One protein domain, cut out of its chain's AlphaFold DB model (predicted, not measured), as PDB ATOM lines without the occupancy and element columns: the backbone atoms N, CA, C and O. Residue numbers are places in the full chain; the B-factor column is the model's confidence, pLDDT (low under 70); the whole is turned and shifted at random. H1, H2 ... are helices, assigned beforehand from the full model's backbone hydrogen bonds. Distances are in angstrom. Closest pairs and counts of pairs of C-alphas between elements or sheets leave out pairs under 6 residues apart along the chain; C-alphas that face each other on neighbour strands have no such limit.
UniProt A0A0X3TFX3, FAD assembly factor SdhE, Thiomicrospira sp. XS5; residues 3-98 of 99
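What this domain is: This is residues 3 to 98 of the 99 residues of the protein "FAD assembly factor SdhE" of Thiomicrospira sp. XS5 (UniProt A0A0X3TFX3). A long helix, H1, packs by its later residues on H2 and H3, while H5 crosses H2 nearly at a right angle and H4 packs on both H2 and H5. The printed part has 96 residues, with five named helices, H1 to H5, and no named strand: all helix. It is compact, radius of gyration of the C-alphas 13.8 A, and elongated, spanning 50 by 26 by 25 A.

How they stand to each other: Begin at H1, residues 3 to 22, whose residues 16 to 20 touch H2, residues 28 to 40, in a hairpin; closest are C-alphas 20 and 38, 6.2 A. H1 touches H3, residues 46 to 58, closest at C-alphas 19 and 56, 6.5 A. H2 touches H4, residues 63 to 70, and H5, residues 86 to 96, closest at C-alphas 30 and 67, 6.0 A, and 37 and 92, 5.8 A. O i to N i+4 pairs are each within hydrogen-bond range in H3, H4 and H5, 15 of 16 in H1 and 8 of 9 in H2.

Where its parts are: Find C-alpha 3 at (23.836, -24.178, -32.991); H1 runs 29.3 A from there. H5 ends at (55.904, -1.626, -37.501).

The domain as a whole: The printed part has no cut. Residues 71 to 85 form the long link. Residues 3 to 6, 76 to 79 and 98 are under pLDDT 70.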
ATOM      1  N   GLU A   3      23.337 -24.360 -31.619       54.00
ATOM      2  CA  GLU A   3      23.836 -24.178 -32.991       54.00
ATOM      3  C   GLU A   3      24.340 -22.748 -33.269       54.00
ATOM      4  O   GLU A   3      25.367 -22.569 -33.909       54.00
ATOM      5  N   THR A   4      23.731 -21.716 -32.679       59.84
ATOM      6  CA  THR A   4      24.008 -20.312 -33.038       59.84
ATOM      7  C   THR A   4      25.401 -19.786 -32.669       59.84
ATOM      8  O   THR A   4      25.860 -18.822 -33.278       59.84
ATOM      9  N   MET A   5      26.089 -20.369 -31.683       58.12
ATOM     10  CA  MET A   5      27.424 -19.897 -31.281       58.12
ATOM     11  C   MET A   5      28.529 -20.429 -32.200       58.12
ATOM     12  O   MET A   5      29.419 -19.664 -32.577       58.12
ATOM     13  N   SER A   6      28.447 -21.699 -32.600       62.62
ATOM     14  CA  SER A   6      29.437 -22.348 -33.467       62.62
ATOM     15  C   SER A   6      29.455 -21.740 -34.871       62.62
ATOM     16  O   SER A   6      30.530 -21.424 -35.380       62.62
ATOM     17  N   ASP A   7      28.275 -21.461 -35.439       70.56
ATOM     18  CA  ASP A   7      28.140 -20.814 -36.751       70.56
ATOM     19  C   ASP A   7      28.796 -19.423 -36.786       70.56
ATOM     20  O   ASP A   7      29.446 -19.046 -37.762       70.56
ATOM     21  N   SER A   8      28.682 -18.658 -35.694       83.38
ATOM     22  CA  SER A   8      29.236 -17.301 -35.621       83.38
ATOM     23  C   SER A   8      30.769 -17.278 -35.611       83.38
ATOM     24  O   SER A   8      31.379 -16.375 -36.184       83.38
ATOM     25  N   LEU A   9      31.408 -18.274 -34.989       88.88
ATOM     26  CA  LEU A   9      32.865 -18.364 -34.953       88.88
ATOM     27  C   LEU A   9      33.420 -18.816 -36.303       88.88
ATOM     28  O   LEU A   9      34.393 -18.239 -36.787       88.88
ATOM     29  N   GLU A  10      32.788 -19.803 -36.938       91.75
ATOM     30  CA  GLU A  10      33.192 -20.267 -38.265       91.75
ATOM     31  C   GLU A  10      33.107 -19.132 -39.300       91.75
ATOM     32  O   GLU A  10      34.047 -18.901 -40.064       91.75
ATOM     33  N   GLN A  11      32.034 -18.336 -39.257       91.88
ATOM     34  CA  GLN A  11      31.883 -17.148 -40.100       91.88
ATOM     35  C   GLN A  11      33.013 -16.130 -39.895       91.88
ATOM     36  O   GLN A  11      33.574 -15.637 -40.880       91.88
ATOM     37  N   ARG A  12      33.398 -15.855 -38.640       94.12
ATOM     38  CA  ARG A  12      34.523 -14.957 -38.320       94.12
ATOM     39  C   ARG A  12      35.850 -15.520 -38.813       94.12
ATOM     40  O   ARG A  12      36.645 -14.786 -39.390       94.12
ATOM     41  N   GLN A  13      36.090 -16.821 -38.668       95.25
ATOM     42  CA  GLN A  13      37.298 -17.459 -39.198       95.25
ATOM     43  C   GLN A  13      37.373 -17.358 -40.727       95.25
ATOM     44  O   GLN A  13      38.441 -17.093 -41.285       95.25
ATOM     45  N   LEU A  14      36.247 -17.531 -41.423       95.38
ATOM     46  CA  LEU A  14      36.173 -17.344 -42.871       95.38
ATOM     47  C   LEU A  14      36.373 -15.881 -43.278       95.38
ATOM     48  O   LEU A  14      36.995 -15.615 -44.304       95.38
ATOM     49  N   GLN A  15      35.844 -14.921 -42.514       95.62
ATOM     50  CA  GLN A  15      36.110 -13.495 -42.731       95.62
ATOM     51  C   GLN A  15      37.599 -13.188 -42.547       95.62
ATOM     52  O   GLN A  15      38.213 -12.632 -43.449       95.62
ATOM     53  N   TRP A  16      38.213 -13.642 -41.456       96.88
ATOM     54  CA  TRP A  16      39.640 -13.449 -41.193       96.88
ATOM     55  C   TRP A  16      40.524 -13.995 -42.323       96.88
ATOM     56  O   TRP A  16      41.392 -13.286 -42.827       96.88
ATOM     57  N   LYS A  17      40.243 -15.209 -42.814       96.44
ATOM     58  CA  LYS A  17      40.947 -15.779 -43.976       96.44
ATOM     59  C   LYS A  17      40.778 -14.937 -45.245       96.44
ATOM     60  O   LYS A  17      41.723 -14.808 -46.018       96.44
ATOM     61  N   ARG A  18      39.595 -14.356 -45.476       96.81
ATOM     62  CA  ARG A  18      39.357 -13.437 -46.603       96.81
ATOM     63  C   ARG A  18      40.157 -12.146 -46.448       96.81
ATOM     64  O   ARG A  18      40.782 -11.718 -47.413       96.81
ATOM     65  N   LEU A  19      40.211 -11.580 -45.244       97.12
ATOM     66  CA  LEU A  19      41.016 -10.389 -44.958       97.12
ATOM     67  C   LEU A  19      42.500 -10.638 -45.234       97.12
ATOM     68  O   LEU A  19      43.116  -9.842 -45.934       97.12
ATOM     69  N   GLN A  20      43.044 -11.785 -44.815       96.69
ATOM     70  CA  GLN A  20      44.432 -12.161 -45.114       96.69
ATOM     71  C   GLN A  20      44.736 -12.196 -46.617       96.69
ATOM     72  O   GLN A  20      45.831 -11.829 -47.038       96.69
ATOM     73  N   LEU A  21      43.779 -12.632 -47.442       95.88
ATOM     74  CA  LEU A  21      43.928 -12.613 -48.898       95.88
ATOM     75  C   LEU A  21      43.852 -11.186 -49.458       95.88
ATOM     76  O   LEU A  21      44.637 -10.843 -50.340       95.88
ATOM     77  N   ASN A  22      42.959 -10.355 -48.919       95.88
ATOM     78  CA  ASN A  22      42.757  -8.960 -49.329       95.88
ATOM     79  C   ASN A  22      43.867  -8.008 -48.844       95.88
ATOM     80  O   ASN A  22      43.950  -6.867 -49.304       95.88
ATOM     81  N   CYS A  23      44.733  -8.458 -47.933       96.50
ATOM     82  CA  CYS A  23      45.953  -7.744 -47.560       96.50
ATOM     83  C   CYS A  23      47.025  -7.762 -48.661       96.50
ATOM     84  O   CYS A  23      47.982  -7.002 -48.545       96.50
ATOM     85  N   ARG A  24      46.881  -8.583 -49.714       94.94
ATOM     86  CA  ARG A  24      47.792  -8.576 -50.868       94.94
ATOM     87  C   ARG A  24      47.633  -7.289 -51.676       94.94
ATOM     88  O   ARG A  24      46.508  -6.941 -52.034       94.94
ATOM     89  N   ARG A  25      48.735  -6.594 -51.963       94.38
ATOM     90  CA  ARG A  25      48.735  -5.252 -52.582       94.38
ATOM     91  C   ARG A  25      49.833  -5.107 -53.629       94.38
ATOM     92  O   ARG A  25      50.817  -5.835 -53.625       94.38
ATOM     93  N   GLY A  26      49.674  -4.137 -54.530       93.50
ATOM     94  CA  GLY A  26      50.719  -3.781 -55.495       93.50
ATOM     95  C   GLY A  26      51.912  -3.073 -54.845       93.50
ATOM     96  O   GLY A  26      53.022  -3.117 -55.375       93.50
ATOM     97  N   ASN A  27      51.700  -2.447 -53.684       94.56
ATOM     98  CA  ASN A  27      52.745  -1.820 -52.884       94.56
ATOM     99  C   ASN A  27      53.219  -2.766 -51.763       94.56
ATOM    100  O   ASN A  27      52.440  -3.143 -50.886       94.56
ATOM    101  N   ALA A  28      54.508  -3.116 -51.778       93.31
ATOM    102  CA  ALA A  28      55.092  -4.083 -50.847       93.31
ATOM    103  C   ALA A  28      55.108  -3.605 -49.382       93.31
ATOM    104  O   ALA A  28      54.953  -4.419 -48.475       93.31
ATOM    105  N   GLU A  29      55.279  -2.305 -49.139       92.25
ATOM    106  CA  GLU A  29      55.305  -1.734 -47.786       92.25
ATOM    107  C   GLU A  29      53.902  -1.760 -47.172       92.25
ATOM    108  O   GLU A  29      53.719  -2.223 -46.045       92.25
ATOM    109  N   VAL A  30      52.892  -1.359 -47.948       95.31
ATOM    110  CA  VAL A  30      51.480  -1.435 -47.551       95.31
ATOM    111  C   VAL A  30      51.058  -2.886 -47.318       95.31
ATOM    112  O   VAL A  30      50.463  -3.191 -46.282       95.31
ATOM    113  N   GLU A  31      51.400  -3.798 -48.239       95.94
ATOM    114  CA  GLU A  31      51.133  -5.233 -48.075       95.94
ATOM    115  C   GLU A  31      51.755  -5.763 -46.782       95.94
ATOM    116  O   GLU A  31      51.089  -6.474 -46.026       95.94
ATOM    117  N   HIS A  32      53.014  -5.412 -46.508       94.50
ATOM    118  CA  HIS A  32      53.728  -5.864 -45.321       94.50
ATOM    119  C   HIS A  32      53.028  -5.422 -44.031       94.50
ATOM    120  O   HIS A  32      52.775  -6.256 -43.159       94.50
ATOM    121  N   LEU A  33      52.661  -4.141 -43.933       94.94
ATOM    122  CA  LEU A  33      51.972  -3.568 -42.773       94.94
ATOM    123  C   LEU A  33      50.618  -4.240 -42.517       94.94
ATOM    124  O   LEU A  33      50.344  -4.704 -41.406       94.94
ATOM    125  N   LEU A  34      49.786  -4.340 -43.556       96.38
ATOM    126  CA  LEU A  34      48.449  -4.926 -43.461       96.38
ATOM    127  C   LEU A  34      48.510  -6.427 -43.156       96.38
ATOM    128  O   LEU A  34      47.789  -6.917 -42.288       96.38
ATOM    129  N   SER A  35      49.404  -7.157 -43.830       95.25
ATOM    130  CA  SER A  35      49.570  -8.603 -43.649       95.25
ATOM    131  C   SER A  35      50.179  -8.961 -42.298       95.25
ATOM    132  O   SER A  35      49.920 -10.048 -41.779       95.25
ATOM    133  N   ALA A  36      51.023  -8.098 -41.727       93.69
ATOM    134  CA  ALA A  36      51.482  -8.256 -40.355       93.69
ATOM    135  C   ALA A  36      50.289  -8.113 -39.407       93.69
ATOM    136  O   ALA A  36      49.917  -9.090 -38.772       93.69
ATOM    137  N   TYR A  37      49.614  -6.962 -39.418       94.94
ATOM    138  CA  TYR A  37      48.491  -6.694 -38.520       94.94
ATOM    139  C   TYR A  37      47.386  -7.756 -38.589       94.94
ATOM    140  O   TYR A  37      46.979  -8.303 -37.567       94.94
ATOM    141  N   CYS A  38      46.934  -8.101 -39.799       95.56
ATOM    142  CA  CYS A  38      45.847  -9.057 -39.995       95.56
ATOM    143  C   CYS A  38      46.187 -10.456 -39.458       95.56
ATOM    144  O   CYS A  38      45.311 -11.159 -38.954       95.56
ATOM    145  N   ARG A  39      47.455 -10.875 -39.530       94.00
ATOM    146  CA  ARG A  39      47.906 -12.187 -39.038       94.00
ATOM    147  C   ARG A  39      47.781 -12.325 -37.525       94.00
ATOM    148  O   ARG A  39      47.584 -13.436 -37.047       94.00
ATOM    149  N   ASP A  40      47.902 -11.220 -36.803       92.56
ATOM    150  CA  ASP A  40      47.838 -11.196 -35.343       92.56
ATOM    151  C   ASP A  40      46.423 -11.034 -34.795       92.56
ATOM    152  O   ASP A  40      46.214 -11.176 -33.589       92.56
ATOM    153  N   LEU A  41      45.450 -10.768 -35.672       93.81
ATOM    154  CA  LEU A  41      44.044 -10.792 -35.301       93.81
ATOM    155  C   LEU A  41      43.607 -12.220 -34.964       93.81
ATOM    156  O   LEU A  41      43.912 -13.182 -35.670       93.81
ATOM    157  N   ASN A  42      42.831 -12.331 -33.895       93.81
ATOM    158  CA  ASN A  42      42.214 -13.542 -33.405       93.81
ATOM    159  C   ASN A  42      40.680 -13.415 -33.525       93.81
ATOM    160  O   ASN A  42      40.069 -12.656 -32.765       93.81
ATOM    161  N   PRO A  43      40.034 -14.193 -34.416       92.94
ATOM    162  CA  PRO A  43      38.582 -14.152 -34.627       92.94
ATOM    163  C   PRO A  43      37.751 -14.622 -33.415       92.94
ATOM    164  O   PRO A  43      36.526 -14.479 -33.412       92.94
ATOM    165  N   GLU A  44      38.387 -15.180 -32.382       92.50
ATOM    166  CA  GLU A  44      37.745 -15.571 -31.122       92.50
ATOM    167  C   GLU A  44      37.617 -14.404 -30.130       92.50
ATOM    168  O   GLU A  44      36.792 -14.463 -29.217       92.50
ATOM    169  N   VAL A  45      38.400 -13.330 -30.298       92.62
ATOM    170  CA  VAL A  45      38.446 -12.194 -29.365       92.62
ATOM    171  C   VAL A  45      37.463 -11.099 -29.811       92.62
ATOM    172  O   VAL A  45      37.691 -10.475 -30.847       92.62
ATOM    173  N   PRO A  46      36.404 -10.778 -29.036       87.69
ATOM    174  CA  PRO A  46      35.355  -9.850 -29.478       87.69
ATOM    175  C   PRO A  46      35.842  -8.448 -29.864       87.69
ATOM    176  O   PRO A  46      35.317  -7.866 -30.809       87.69
ATOM    177  N   SER A  47      36.850  -7.904 -29.172       88.44
ATOM    178  CA  SER A  47      37.405  -6.588 -29.514       88.44
ATOM    179  C   SER A  47      38.106  -6.590 -30.874       88.44
ATOM    180  O   SER A  47      37.996  -5.623 -31.616       88.44
ATOM    181  N   GLN A  48      38.760  -7.696 -31.234       93.12
ATOM    182  CA  GLN A  48      39.458  -7.837 -32.512       93.12
ATOM    183  C   GLN A  48      38.497  -8.157 -33.661       93.12
ATOM    184  O   GLN A  48      38.783  -7.823 -34.805       93.12
ATOM    185  N   VAL A  49      37.322  -8.723 -33.372       91.94
ATOM    186  CA  VAL A  49      36.248  -8.867 -34.369       91.94
ATOM    187  C   VAL A  49      35.767  -7.497 -34.857       91.94
ATOM    188  O   VAL A  49      35.610  -7.309 -36.057       91.94
ATOM    189  N   ALA A  50      35.604  -6.516 -33.963       90.25
ATOM    190  CA  ALA A  50      35.259  -5.150 -34.371       90.25
ATOM    191  C   ALA A  50      36.367  -4.508 -35.230       90.25
ATOM    192  O   ALA A  50      36.086  -3.810 -36.201       90.25
ATOM    193  N   GLU A  51      37.637  -4.788 -34.925       93.62
ATOM    194  CA  GLU A  51      38.762  -4.344 -35.758       93.62
ATOM    195  C   GLU A  51      38.762  -5.006 -37.142       93.62
ATOM    196  O   GLU A  51      39.120  -4.352 -38.118       93.62
ATOM    197  N   MET A  52      38.333  -6.269 -37.255       94.88
ATOM    198  CA  MET A  52      38.199  -6.959 -38.544       94.88
ATOM    199  C   MET A  52      37.181  -6.275 -39.465       94.88
ATOM    200  O   MET A  52      37.435  -6.184 -40.663       94.88
ATOM    201  N   GLU A  53      36.066  -5.766 -38.933       93.38
ATOM    202  CA  GLU A  53      35.056  -5.028 -39.713       93.38
ATOM    203  C   GLU A  53      35.607  -3.688 -40.234       93.38
ATOM    204  O   GLU A  53      35.418  -3.319 -41.398       93.38
ATOM    205  N   ILE A  54      36.353  -2.971 -39.388       95.69
ATOM    206  CA  ILE A  54      37.013  -1.719 -39.781       95.69
ATOM    207  C   ILE A  54      38.117  -2.005 -40.805       95.69
ATOM    208  O   ILE A  54      38.233  -1.284 -41.796       95.69
ATOM    209  N   LEU A  55      38.895  -3.076 -40.610       96.69
ATOM    210  CA  LEU A  55      39.930  -3.513 -41.543       96.69
ATOM    211  C   LEU A  55      39.334  -3.902 -42.896       96.69
ATOM    212  O   LEU A  55      39.891  -3.535 -43.921       96.69
ATOM    213  N   GLU A  56      38.199  -4.601 -42.924       96.50
ATOM    214  CA  GLU A  56      37.501  -4.931 -44.170       96.50
ATOM    215  C   GLU A  56      37.150  -3.672 -44.968       96.50
ATOM    216  O   GLU A  56      37.387  -3.615 -46.173       96.50
ATOM    217  N   THR A  57      36.658  -2.645 -44.272       96.38
ATOM    218  CA  THR A  57      36.321  -1.354 -44.881       96.38
ATOM    219  C   THR A  57      37.576  -0.622 -45.359       96.38
ATOM    220  O   THR A  57      37.601  -0.126 -46.480       96.38
ATOM    221  N   LEU A  58      38.647  -0.615 -44.559       97.00
ATOM    222  CA  LEU A  58      39.936  -0.030 -44.938       97.00
ATOM    223  C   LEU A  58      40.509  -0.708 -46.193       97.00
ATOM    224  O   LEU A  58      41.019  -0.041 -47.084       97.00
ATOM    225  N   LEU A  59      40.399  -2.034 -46.304       96.69
ATOM    226  CA  LEU A  59      40.897  -2.794 -47.455       96.69
ATOM    227  C   LEU A  59      40.108  -2.531 -48.751       96.69
ATOM    228  O   LEU A  59      40.568  -2.947 -49.816       96.69
ATOM    229  N   ALA A  60      38.958  -1.855 -48.699       95.69
ATOM    230  CA  ALA A  60      38.259  -1.402 -49.901       95.69
ATOM    231  C   ALA A  60      38.926  -0.175 -50.552       95.69
ATOM    232  O   ALA A  60      38.652   0.121 -51.716       95.69
ATOM    233  N   GLU A  61      39.806   0.516 -49.825       96.00
ATOM    234  CA  GLU A  61      40.515   1.689 -50.320       96.00
ATOM    235  C   GLU A  61      41.598   1.333 -51.343       96.00
ATOM    236  O   GLU A  61      42.105   0.205 -51.424       96.00
ATOM    237  N   SER A  62      41.957   2.336 -52.147       93.81
ATOM    238  CA  SER A  62      42.985   2.200 -53.175       93.81
ATOM    239  C   SER A  62      44.383   2.047 -52.570       93.81
ATOM    240  O   SER A  62      44.670   2.576 -51.497       93.81
ATOM    241  N   ASP A  63      45.293   1.391 -53.293       92.25
ATOM    242  CA  ASP A  63      46.688   1.238 -52.861       92.25
ATOM    243  C   ASP A  63      47.386   2.594 -52.643       92.25
ATOM    244  O   ASP A  63      48.218   2.708 -51.747       92.25
ATOM    245  N   GLN A  64      47.015   3.627 -53.411       91.69
ATOM    246  CA  GLN A  64      47.519   4.993 -53.235       91.69
ATOM    247  C   GLN A  64      47.050   5.587 -51.900       91.69
ATOM    248  O   GLN A  64      47.869   6.058 -51.115       91.69
ATOM    249  N   THR A  65      45.747   5.503 -51.616       93.50
ATOM    250  CA  THR A  65      45.148   5.972 -50.356       93.50
ATOM    251  C   THR A  65      45.778   5.266 -49.155       93.50
ATOM    252  O   THR A  65      46.186   5.897 -48.181       93.50
ATOM    253  N   LEU A  66      45.905   3.939 -49.235       94.25
ATOM    254  CA  LEU A  66      46.502   3.132 -48.174       94.25
ATOM    255  C   LEU A  66      47.973   3.483 -47.952       94.25
ATOM    256  O   LEU A  66      48.418   3.525 -46.806       94.25
ATOM    257  N   PHE A  67      48.724   3.751 -49.020       92.81
ATOM    258  CA  PHE A  67      50.109   4.194 -48.921       92.81
ATOM    259  C   PHE A  67      50.227   5.540 -48.198       92.81
ATOM    260  O   PHE A  67      51.012   5.659 -47.256       92.81
ATOM    261  N   GLU A  68      49.410   6.523 -48.577       92.19
ATOM    262  CA  GLU A  68      49.383   7.840 -47.932       92.19
ATOM    263  C   GLU A  68      49.081   7.720 -46.434       92.19
ATOM    264  O   GLU A  68      49.816   8.248 -45.603       92.19
ATOM    265  N   TRP A  69      48.058   6.950 -46.062       92.75
ATOM    266  CA  TRP A  69      47.635   6.840 -44.666       92.75
ATOM    267  C   TRP A  69      48.566   5.987 -43.790       92.75
ATOM    268  O   TRP A  69      48.767   6.295 -42.612       92.75
ATOM    269  N   LEU A  70      49.127   4.897 -44.324       92.06
ATOM    270  CA  LEU A  70      49.923   3.942 -43.540       92.06
ATOM    271  C   LEU A  70      51.422   4.256 -43.547       92.06
ATOM    272  O   LEU A  70      52.091   4.054 -42.530       92.06
ATOM    273  N   VAL A  71      51.950   4.730 -44.676       90.25
ATOM    274  CA  VAL A  71      53.395   4.902 -44.894       90.25
ATOM    275  C   VAL A  71      53.803   6.371 -44.800       90.25
ATOM    276  O   VAL A  71      54.873   6.666 -44.266       90.25
ATOM    277  N   GLN A  72      52.952   7.300 -45.248       87.38
ATOM    278  CA  GLN A  72      53.256   8.736 -45.323       87.38
ATOM    279  C   GLN A  72      52.285   9.620 -44.514       87.38
ATOM    280  O   GLN A  72      51.706  10.569 -45.041       87.38
ATOM    281  N   PRO A  73      52.157   9.384 -43.200       76.75
ATOM    282  CA  PRO A  73      51.177  10.055 -42.331       76.75
ATOM    283  C   PRO A  73      51.398  11.564 -42.126       76.75
ATOM    284  O   PRO A  73      50.558  12.217 -41.522       76.75
ATOM    285  N   ASP A  74      52.551  12.086 -42.541       78.06
ATOM    286  CA  ASP A  74      52.945  13.489 -42.379       78.06
ATOM    287  C   ASP A  74      52.916  14.226 -43.730       78.06
ATOM    288  O   ASP A  74      53.350  15.370 -43.832       78.06
ATOM    289  N   SER A  75      52.460  13.552 -44.793       71.38
ATOM    290  CA  SER A  75      52.265  14.164 -46.109       71.38
ATOM    291  C   SER A  75      50.900  14.838 -46.187       71.38
ATOM    292  O   SER A  75      49.975  14.435 -45.488       71.38
ATOM    293  N   ASP A  76      50.742  15.813 -47.086       63.78
ATOM    294  CA  ASP A  76      49.494  16.583 -47.248       63.78
ATOM    295  C   ASP A  76      48.240  15.700 -47.471       63.78
ATOM    296  O   ASP A  76      47.122  16.120 -47.184       63.78
ATOM    297  N   GLY A  77      48.409  14.458 -47.948       60.69
ATOM    298  CA  GLY A  77      47.333  13.468 -48.101       60.69
ATOM    299  C   GLY A  77      46.869  12.802 -46.797       60.69
ATOM    300  O   GLY A  77      45.750  12.298 -46.732       60.69
ATOM    301  N   ALA A  78      47.661  12.823 -45.725       62.28
ATOM    302  CA  ALA A  78      47.331  12.147 -44.471       62.28
ATOM    303  C   ALA A  78      46.200  12.823 -43.679       62.28
ATOM    304  O   ALA A  78      45.443  12.138 -42.983       62.28
ATOM    305  N   ASP A  79      46.012  14.135 -43.861       69.25
ATOM    306  CA  ASP A  79      44.892  14.901 -43.289       69.25
ATOM    307  C   ASP A  79      43.523  14.455 -43.838       69.25
ATOM    308  O   ASP A  79      42.478  14.802 -43.285       69.25
ATOM    309  N   THR A  80      43.506  13.636 -44.895       82.88
ATOM    310  CA  THR A  80      42.274  13.071 -45.461       82.88
ATOM    311  C   THR A  80      41.798  11.803 -44.755       82.88
ATOM    312  O   THR A  80      40.709  11.326 -45.067       82.88
ATOM    313  N   THR A  81      42.570  11.265 -43.800       88.75
ATOM    314  CA  THR A  81      42.241  10.009 -43.111       88.75
ATOM    315  C   THR A  81      40.924  10.133 -42.326       88.75
ATOM    316  O   THR A  81      40.870  10.881 -41.341       88.75
ATOM    317  N   PRO A  82      39.874   9.362 -42.673       92.50
ATOM    318  CA  PRO A  82      38.632   9.316 -41.908       92.50
ATOM    319  C   PRO A  82      38.856   8.934 -40.440       92.50
ATOM    320  O   PRO A  82      39.607   8.006 -40.136       92.50
ATOM    321  N   ASP A  83      38.143   9.596 -39.521       91.75
ATOM    322  CA  ASP A  83      38.290   9.381 -38.071       91.75
ATOM    323  C   ASP A  83      38.120   7.914 -37.654       91.75
ATOM    324  O   ASP A  83      38.805   7.446 -36.746       91.75
ATOM    325  N   MET A  84      37.258   7.168 -38.352       93.25
ATOM    326  CA  MET A  84      37.026   5.747 -38.085       93.25
ATOM    327  C   MET A  84      38.267   4.868 -38.302       93.25
ATOM    328  O   MET A  84      38.397   3.835 -37.652       93.25
ATOM    329  N   PHE A  85      39.189   5.271 -39.184       93.94
ATOM    330  CA  PHE A  85      40.401   4.505 -39.480       93.94
ATOM    331  C   PHE A  85      41.590   4.914 -38.617       93.94
ATOM    332  O   PHE A  85      42.525   4.126 -38.481       93.94
ATOM    333  N   LYS A  86      41.567   6.102 -37.994       92.19
ATOM    334  CA  LYS A  86      42.699   6.622 -37.208       92.19
ATOM    335  C   LYS A  86      43.191   5.645 -36.128       92.19
ATOM    336  O   LYS A  86      44.398   5.399 -36.097       92.19
ATOM    337  N   PRO A  87      42.322   5.026 -35.296       92.50
ATOM    338  CA  PRO A  87      42.782   4.069 -34.288       92.50
ATOM    339  C   PRO A  87      43.450   2.837 -34.909       92.50
ATOM    340  O   PRO A  87      44.495   2.393 -34.437       92.50
ATOM    341  N   LEU A  88      42.876   2.315 -35.998       93.94
ATOM    342  CA  LEU A  88      43.382   1.130 -36.689       93.94
ATOM    343  C   LEU A  88      44.731   1.408 -37.367       93.94
ATOM    344  O   LEU A  88      45.681   0.648 -37.196       93.94
ATOM    345  N   ILE A  89      44.849   2.530 -38.081       93.44
ATOM    346  CA  ILE A  89      46.097   2.977 -38.716       93.44
ATOM    347  C   ILE A  89      47.191   3.169 -37.665       93.44
ATOM    348  O   ILE A  89      48.318   2.709 -37.852       93.44
ATOM    349  N   GLN A  90      46.865   3.793 -36.530       92.06
ATOM    350  CA  GLN A  90      47.812   3.945 -35.429       92.06
ATOM    351  C   GLN A  90      48.271   2.586 -34.884       92.06
ATOM    352  O   GLN A  90      49.466   2.410 -34.636       92.06
ATOM    353  N   ALA A  91      47.365   1.617 -34.727       91.88
ATOM    354  CA  ALA A  91      47.698   0.273 -34.258       91.88
ATOM    355  C   ALA A  91      48.617  -0.478 -35.242       91.88
ATOM    356  O   ALA A  91      49.645  -1.022 -34.830       91.88
ATOM    357  N   ILE A  92      48.306  -0.433 -36.543       93.00
ATOM    358  CA  ILE A  92      49.128  -1.030 -37.610       93.00
ATOM    359  C   ILE A  92      50.546  -0.444 -37.589       93.00
ATOM    360  O   ILE A  92      51.538  -1.176 -37.601       93.00
ATOM    361  N   ARG A  93      50.658   0.885 -37.512       90.38
ATOM    362  CA  ARG A  93      51.948   1.585 -37.565       90.38
ATOM    363  C   ARG A  93      52.773   1.427 -36.292       90.38
ATOM    364  O   ARG A  93      53.987   1.259 -36.375       90.38
ATOM    365  N   SER A  94      52.134   1.438 -35.122       87.75
ATOM    366  CA  SER A  94      52.826   1.229 -33.840       87.75
ATOM    367  C   SER A  94      53.534  -0.123 -33.810       87.75
ATOM    368  O   SER A  94      54.632  -0.235 -33.273       87.75
ATOM    369  N   ARG A  95      52.940  -1.136 -34.451       80.19
ATOM    370  CA  ARG A  95      53.545  -2.459 -34.584       80.19
ATOM    371  C   ARG A  95      54.804  -2.439 -35.451       80.19
ATOM    372  O   ARG A  95      55.816  -2.994 -35.040       80.19
ATOM    373  N   TYR A  96      54.759  -1.764 -36.598       77.00
ATOM    374  CA  TYR A  96      55.904  -1.626 -37.501       77.00
ATOM    375  C   TYR A  96      57.104  -0.928 -36.856       77.00
ATOM    376  O   TYR A  96      58.237  -1.357 -37.041       77.00
ATOM    377  N   LEU A  97      56.860   0.118 -36.063       73.75
ATOM    378  CA  LEU A  97      57.925   0.852 -35.367       73.75
ATOM    379  C   LEU A  97      58.510   0.098 -34.160       73.75
ATOM    380  O   LEU A  97      59.514   0.535 -33.603       73.75
ATOM    381  N   SER A  98      57.862  -0.984 -33.720       68.25
ATOM    382  CA  SER A  98      58.297  -1.800 -32.577       68.25
ATOM    383  C   SER A  98      59.120  -3.036 -32.962       68.25
ATOM    384  O   SER A  98      59.683  -3.685 -32.080       68.25
TER     385      SER A  98